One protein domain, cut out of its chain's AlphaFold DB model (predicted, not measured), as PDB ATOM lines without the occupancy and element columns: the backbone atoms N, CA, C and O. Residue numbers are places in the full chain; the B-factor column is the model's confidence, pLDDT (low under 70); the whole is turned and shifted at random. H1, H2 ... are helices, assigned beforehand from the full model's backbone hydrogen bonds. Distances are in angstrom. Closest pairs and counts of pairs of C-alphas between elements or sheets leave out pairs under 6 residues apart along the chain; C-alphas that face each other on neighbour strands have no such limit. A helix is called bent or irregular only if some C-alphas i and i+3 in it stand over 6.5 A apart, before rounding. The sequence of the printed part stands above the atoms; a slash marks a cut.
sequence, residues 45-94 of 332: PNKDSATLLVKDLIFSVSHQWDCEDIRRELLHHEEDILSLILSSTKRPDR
ATOM      1  N   PRO A  45     -50.104  21.822  33.589       67.00
ATOM      2  CA  PRO A  45     -49.429  22.956  32.974       67.00
ATOM      3  C   PRO A  45     -49.469  22.860  31.445       67.00
ATOM      4  O   PRO A  45     -49.259  21.791  30.861       67.00
ATOM      5  N   ASN A  46     -49.700  23.999  30.797       73.31
ATOM      6  CA  ASN A  46     -49.553  24.148  29.355       73.31
ATOM      7  C   ASN A  46     -48.078  23.937  28.967       73.31
ATOM      8  O   ASN A  46     -47.175  24.106  29.787       73.31
ATOM      9  N   LYS A  47     -47.803  23.584  27.702       70.94
ATOM     10  CA  LYS A  47     -46.419  23.353  27.227       70.94
ATOM     11  C   LYS A  47     -45.487  24.535  27.515       70.94
ATOM     12  O   LYS A  47     -44.327  24.308  27.843       70.94
ATOM     13  N   ASP A  48     -46.018  25.751  27.446       70.38
ATOM     14  CA  ASP A  48     -45.270  26.987  27.677       70.38
ATOM     15  C   ASP A  48     -45.131  27.323  29.173       70.38
ATOM     16  O   ASP A  48     -44.134  27.911  29.588       70.38
ATOM     17  N   SER A  49     -46.080  26.888  30.013       69.81
ATOM     18  CA  SER A  49     -46.052  27.135  31.460       69.81
ATOM     19  C   SER A  49     -45.347  26.043  32.267       69.81
ATOM     20  O   SER A  49     -45.021  26.241  33.437       69.81
ATOM     21  N   ALA A  50     -44.994  24.917  31.640       72.56
ATOM     22  CA  ALA A  50     -44.223  23.843  32.266       72.56
ATOM     23  C   ALA A  50     -42.806  24.268  32.703       72.56
ATOM     24  O   ALA A  50     -42.242  23.677  33.624       72.56
ATOM     25  N   THR A  51     -42.223  25.283  32.056       79.56
ATOM     26  CA  THR A  51     -40.892  25.826  32.384       79.56
ATOM     27  C   THR A  51     -40.937  27.109  33.211       79.56
ATOM     28  O   THR A  51     -39.888  27.696  33.472       79.56
ATOM     29  N   LEU A  52     -42.131  27.558  33.597       81.06
ATOM     30  CA  LEU A  52     -42.345  28.851  34.228       81.06
ATOM     31  C   LEU A  52     -41.805  28.852  35.665       81.06
ATOM     32  O   LEU A  52     -42.127  27.984  36.480       81.06
ATOM     33  N   LEU A  53     -40.943  29.819  35.975       82.19
ATOM     34  CA  LEU A  53     -40.348  29.994  37.297       82.19
ATOM     35  C   LEU A  53     -40.986  31.186  38.011       82.19
ATOM     36  O   LEU A  53     -41.474  32.124  37.395       82.19
ATOM     37  N   VAL A  54     -40.894  31.207  39.343       82.44
ATOM     38  CA  VAL A  54     -41.418  32.321  40.161       82.44
ATOM     39  C   VAL A  54     -40.826  33.672  39.744       82.44
ATOM     40  O   VAL A  54     -41.516  34.683  39.781       82.44
ATOM     41  N   LYS A  55     -39.562  33.693  39.304       83.44
ATOM     42  CA  LYS A  55     -38.896  34.911  38.818       83.44
ATOM     43  C   LYS A  55     -39.553  35.496  37.557       83.44
ATOM     44  O   LYS A  55     -39.395  36.687  37.323       83.44
ATOM     45  N   ASP A  56     -40.223  34.661  36.760       84.81
ATOM     46  CA  ASP A  56     -40.853  35.061  35.500       84.81
ATOM     47  C   ASP A  56     -42.210  35.742  35.765       84.81
ATOM     48  O   ASP A  56     -42.657  36.542  34.959       84.81
ATOM     49  N   LEU A  57     -42.804  35.512  36.946       85.81
ATOM     50  CA  LEU A  57     -44.018  36.177  37.445       85.81
ATOM     51  C   LEU A  57     -43.734  37.518  38.150       85.81
ATOM     52  O   LEU A  57     -44.608  38.069  38.823       85.81
ATOM     53  N   ILE A  58     -42.498  38.023  38.084       85.75
ATOM     54  CA  ILE A  58     -42.065  39.245  38.771       85.75
ATOM     55  C   ILE A  58     -41.503  40.223  37.740       85.75
ATOM     56  O   ILE A  58     -40.564  39.912  37.007       85.75
ATOM     57  N   PHE A  59     -41.997  41.461  37.749       83.75
ATOM     58  CA  PHE A  59     -41.453  42.523  36.909       83.75
ATOM     59  C   PHE A  59     -39.988  42.816  37.258       83.75
ATOM     60  O   PHE A  59     -39.647  43.202  38.379       83.75
ATOM     61  N   SER A  60     -39.103  42.717  36.264       78.56
ATOM     62  CA  SER A  60     -37.649  42.877  36.435       78.56
ATOM     63  C   SER A  60     -37.214  44.279  36.903       78.56
ATOM     64  O   SER A  60     -36.188  44.422  37.589       78.56
ATOM     65  N   VAL A  61     -38.005  45.303  36.550       79.50
ATOM     66  CA  VAL A  61     -37.738  46.726  36.818       79.50
ATOM     67  C   VAL A  61     -38.383  47.191  38.126       79.50
ATOM     68  O   VAL A  61     -37.685  47.737  38.978       79.50
ATOM     69  N   SER A  62     -39.688  46.967  38.309       80.44
ATOM     70  CA  SER A  62     -40.433  47.418  39.496       80.44
ATOM     71  C   SER A  62     -40.329  46.460  40.686       80.44
ATOM     72  O   SER A  62     -40.621  46.867  41.808       80.44
ATOM     73  N   HIS A  63     -39.881  45.214  40.468       81.31
ATOM     74  CA  HIS A  63     -39.799  44.158  41.484       81.31
ATOM     75  C   HIS A  63     -41.140  43.921  42.203       81.31
ATOM     76  O   HIS A  63     -41.205  43.707  43.416       81.31
ATOM     77  N   GLN A  64     -42.215  44.005  41.425       84.69
ATOM     78  CA  GLN A  64     -43.584  43.726  41.833       84.69
ATOM     79  C   GLN A  64     -44.089  42.493  41.092       84.69
ATOM     80  O   GLN A  64     -43.583  42.160  40.021       84.69
ATOM     81  N   TRP A  65     -45.071  41.817  41.682       87.06
ATOM     82  CA  TRP A  65     -45.757  40.702  41.044       87.06
ATOM     83  C   TRP A  65     -46.448  41.156  39.756       87.06
ATOM     84  O   TRP A  65     -47.087  42.211  39.735       87.06
ATOM     85  N   ASP A  66     -46.330  40.352  38.704       88.44
ATOM     86  CA  ASP A  66     -47.106  40.519  37.484       88.44
ATOM     87  C   ASP A  66     -48.494  39.899  37.682       88.44
ATOM     88  O   ASP A  66     -48.701  38.692  37.552       88.44
ATOM     89  N   CYS A  67     -49.454  40.739  38.067       85.94
ATOM     90  CA  CYS A  67     -50.818  40.299  38.342       85.94
ATOM     91  C   CYS A  67     -51.531  39.742  37.099       85.94
ATOM     92  O   CYS A  67     -52.455  38.945  37.252       85.94
ATOM     93  N   GLU A  68     -51.157  40.161  35.887       86.25
ATOM     94  CA  GLU A  68     -51.789  39.670  34.656       86.25
ATOM     95  C   GLU A  68     -51.304  38.256  34.336       86.25
ATOM     96  O   GLU A  68     -52.121  37.361  34.101       86.25
ATOM     97  N   ASP A  69     -49.996  38.026  34.436       84.31
ATOM     98  CA  ASP A  69     -49.395  36.706  34.243       84.31
ATOM     99  C   ASP A  69     -49.831  35.711  35.327       84.31
ATOM    100  O   ASP A  69     -50.165  34.564  35.022       84.31
ATOM    101  N   ILE A  70     -49.926  36.149  36.589       85.94
ATOM    102  CA  ILE A  70     -50.433  35.306  37.684       85.94
ATOM    103  C   ILE A  70     -51.887  34.896  37.435       85.94
ATOM    104  O   ILE A  70     -52.226  33.731  37.629       85.94
ATOM    105  N   ARG A  71     -52.753  35.813  36.986       85.81
ATOM    106  CA  ARG A  71     -54.154  35.477  36.682       85.81
ATOM    107  C   ARG A  71     -54.287  34.541  35.493       85.81
ATOM    108  O   ARG A  71     -55.186  33.705  35.496       85.81
ATOM    109  N   ARG A  72     -53.421  34.682  34.487       83.69
ATOM    110  CA  ARG A  72     -53.431  33.822  33.300       83.69
ATOM    111  C   ARG A  72     -53.021  32.390  33.634       83.69
ATOM    112  O   ARG A  72     -53.677  31.461  33.179       83.69
ATOM    113  N   GLU A  73     -51.960  32.217  34.420       82.25
ATOM    114  CA  GLU A  73     -51.348  30.900  34.644       82.25
ATOM    115  C   GLU A  73     -51.791  30.227  35.954       82.25
ATOM    116  O   GLU A  73     -51.810  29.002  36.051       82.25
ATOM    117  N   LEU A  74     -52.118  31.006  36.991       82.81
ATOM    118  CA  LEU A  74     -52.301  30.540  38.373       82.81
ATOM    119  C   LEU A  74     -53.480  31.237  39.075       82.81
ATOM    120  O   LEU A  74     -53.390  31.583  40.255       82.81
ATOM    121  N   LEU A  75     -54.609  31.403  38.377       81.06
ATOM    122  CA  LEU A  75     -55.805  32.103  38.876       81.06
ATOM    123  C   LEU A  75     -56.229  31.667  40.291       81.06
ATOM    124  O   LEU A  75     -56.486  32.495  41.159       81.06
ATOM    125  N   HIS A  76     -56.254  30.359  40.554       81.75
ATOM    126  CA  HIS A  76     -56.679  29.796  41.843       81.75
ATOM    127  C   HIS A  76     -55.700  30.039  43.003       81.75
ATOM    128  O   HIS A  76     -56.008  29.698  44.147       81.75
ATOM    129  N   HIS A  77     -54.523  30.601  42.722       81.25
ATOM    130  CA  HIS A  77     -53.471  30.878  43.695       81.25
ATOM    131  C   HIS A  77     -53.088  32.362  43.754       81.25
ATOM    132  O   HIS A  77     -52.124  32.694  44.440       81.25
ATOM    133  N   GLU A  78     -53.832  33.261  43.096       83.69
ATOM    134  CA  GLU A  78     -53.542  34.705  43.085       83.69
ATOM    135  C   GLU A  78     -53.432  35.272  44.509       83.69
ATOM    136  O   GLU A  78     -52.422  35.883  44.852       83.69
ATOM    137  N   GLU A  79     -54.416  35.006  45.373       82.94
ATOM    138  CA  GLU A  79     -54.416  35.501  46.758       82.94
ATOM    139  C   GLU A  79     -53.226  34.970  47.572       82.94
ATOM    140  O   GLU A  79     -52.585  35.716  48.319       82.94
ATOM    141  N   ASP A  80     -52.897  33.685  47.399       82.06
ATOM    142  CA  ASP A  80     -51.772  33.044  48.083       82.06
ATOM    143  C   ASP A  80     -50.437  33.670  47.631       82.06
ATOM    144  O   ASP A  80     -49.583  33.986  48.465       82.06
ATOM    145  N   ILE A  81     -50.258  33.882  46.323       84.06
ATOM    146  CA  ILE A  81     -49.031  34.434  45.729       84.06
ATOM    147  C   ILE A  81     -48.866  35.907  46.105       84.06
ATOM    148  O   ILE A  81     -47.793  36.302  46.559       84.06
ATOM    149  N   LEU A  82     -49.923  36.716  46.000       84.44
ATOM    150  CA  LEU A  82     -49.877  38.139  46.353       84.44
ATOM    151  C   LEU A  82     -49.656  38.368  47.856       84.44
ATOM    152  O   LEU A  82     -49.151  39.420  48.248       84.44
ATOM    153  N   SER A  83     -49.961  37.379  48.705       82.50
ATOM    154  CA  SER A  83     -49.622  37.422  50.135       82.50
ATOM    155  C   SER A  83     -48.113  37.317  50.413       82.50
ATOM    156  O   SER A  83     -47.651  37.673  51.504       82.50
ATOM    157  N   LEU A  84     -47.323  36.845  49.440       82.44
ATOM    158  CA  LEU A  84     -45.873  36.747  49.551       82.44
ATOM    159  C   LEU A  84     -45.235  38.118  49.322       82.44
ATOM    160  O   LEU A  84     -45.290  38.703  48.239       82.44
ATOM    161  N   ILE A  85     -44.561  38.616  50.356       81.38
ATOM    162  CA  ILE A  85     -43.822  39.873  50.281       81.38
ATOM    163  C   ILE A  85     -42.507  39.637  49.542       81.38
ATOM    164  O   ILE A  85     -41.636  38.899  50.011       81.38
ATOM    165  N   LEU A  86     -42.345  40.315  48.407       82.06
ATOM    166  CA  LEU A  86     -41.094  40.331  47.661       82.06
ATOM    167  C   LEU A  86     -40.005  41.076  48.445       82.06
ATOM    168  O   LEU A  86     -40.239  42.120  49.058       82.06
ATOM    169  N   SER A  87     -38.786  40.538  48.423       75.81
ATOM    170  CA  SER A  87     -37.630  41.199  49.034       75.81
ATOM    171  C   SER A  87     -37.359  42.533  48.337       75.81
ATOM    172  O   SER A  87     -37.226  42.579  47.124       75.81
ATOM    173  N   SER A  88     -37.168  43.616  49.091       74.38
ATOM    174  CA  SER A  88     -36.735  44.901  48.519       74.38
ATOM    175  C   SER A  88     -35.296  44.876  47.989       74.38
ATOM    176  O   SER A  88     -34.854  45.806  47.319       74.38
ATOM    177  N   THR A  89     -34.532  43.829  48.315       72.62
ATOM    178  CA  THR A  89     -33.132  43.659  47.910       72.62
ATOM    179  C   THR A  89     -32.992  42.456  46.979       72.62
ATOM    180  O   THR A  89     -33.430  41.361  47.335       72.62
ATOM    181  N   LYS A  90     -32.298  42.631  45.847       71.69
ATOM    182  CA  LYS A  90     -31.943  41.565  44.889       71.69
ATOM    183  C   LYS A  90     -30.837  40.650  45.440       71.69
ATOM    184  O   LYS A  90     -29.704  40.662  44.963       71.69
ATOM    185  N   ARG A  91     -31.130  39.912  46.514       76.00
ATOM    186  CA  ARG A  91     -30.236  38.882  47.065       76.00
ATOM    187  C   ARG A  91     -30.542  37.529  46.425       76.00
ATOM    188  O   ARG A  91     -31.702  37.282  46.119       76.00
ATOM    189  N   PRO A  92     -29.534  36.658  46.253       77.31
ATOM    190  CA  PRO A  92     -29.782  35.294  45.813       77.31
ATOM    191  C   PRO A  92     -30.633  34.552  46.846       77.31
ATOM    192  O   PRO A  92     -30.472  34.751  48.058       77.31
ATOM    193  N   ASP A  93     -31.505  33.677  46.354       79.75
ATOM    194  CA  ASP A  93     -32.357  32.847  47.196       79.75
ATOM    195  C   ASP A  93     -31.523  31.936  48.098       79.75
ATOM    196  O   ASP A  93     -30.476  31.401  47.718       79.75
ATOM    197  N   ARG A  94     -32.003  31.745  49.327       78.81
ATOM    198  CA  ARG A  94     -31.376  30.858  50.304       78.81
ATOM    199  C   ARG A  94     -32.429  29.996  50.975       78.81
ATOM    200  O   ARG A  94     -33.443  30.496  51.451       78.81
TER     201      ARG A  94
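What this domain is: This is residues 45 to 94 of the 332 residues of the protein "Similarity to non-LTR retroelement reverse transcriptase" of Arabidopsis thaliana (UniProt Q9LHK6). After a stretch with no named element comes the short turn H1, near the start of H2, a helix that folds back on itself as a V at a kink of 138 degrees near residue 74. A stretch with no named element, residues 83 to 94, ends the printed part. The 50 printed residues hold two named helices, H1 then H2, with 20 residues, under half, and no named strand: all helix. The whole is only just compact, close to loose, with a radius of gyration of the C-alphas of 11.4 A and spans of 31 by 21 by 21 A.

Where its parts are: H1, residues 54 to 57, begins at C-alpha 54 (-41.418, 32.321, 40.161). H2, residues 67 to 82, measures 8.4 A from first to last C-alpha and ends at C-alpha 82 (-49.877, 38.139, 46.353). H2 is irregular: C-alphas 73 and 76 are 9.0 A apart.

How they stand to each other: H1 and H2 are close but not clearly touching; their closest C-alphas, of Leu 57 and Asp 69, are 6.3 A apart. In H2, 7 of 12 O i to N i+4 pairs are within hydrogen-bond range; H1 is too short for such a pair.

The domain as a whole: The C-alphas farthest apart, of Lys 47 and Thr 89, are 31.9 A apart. The printed part has no cut, and the link from H1 to H2 is short. Residues 45 and 49 have pLDDT under 70.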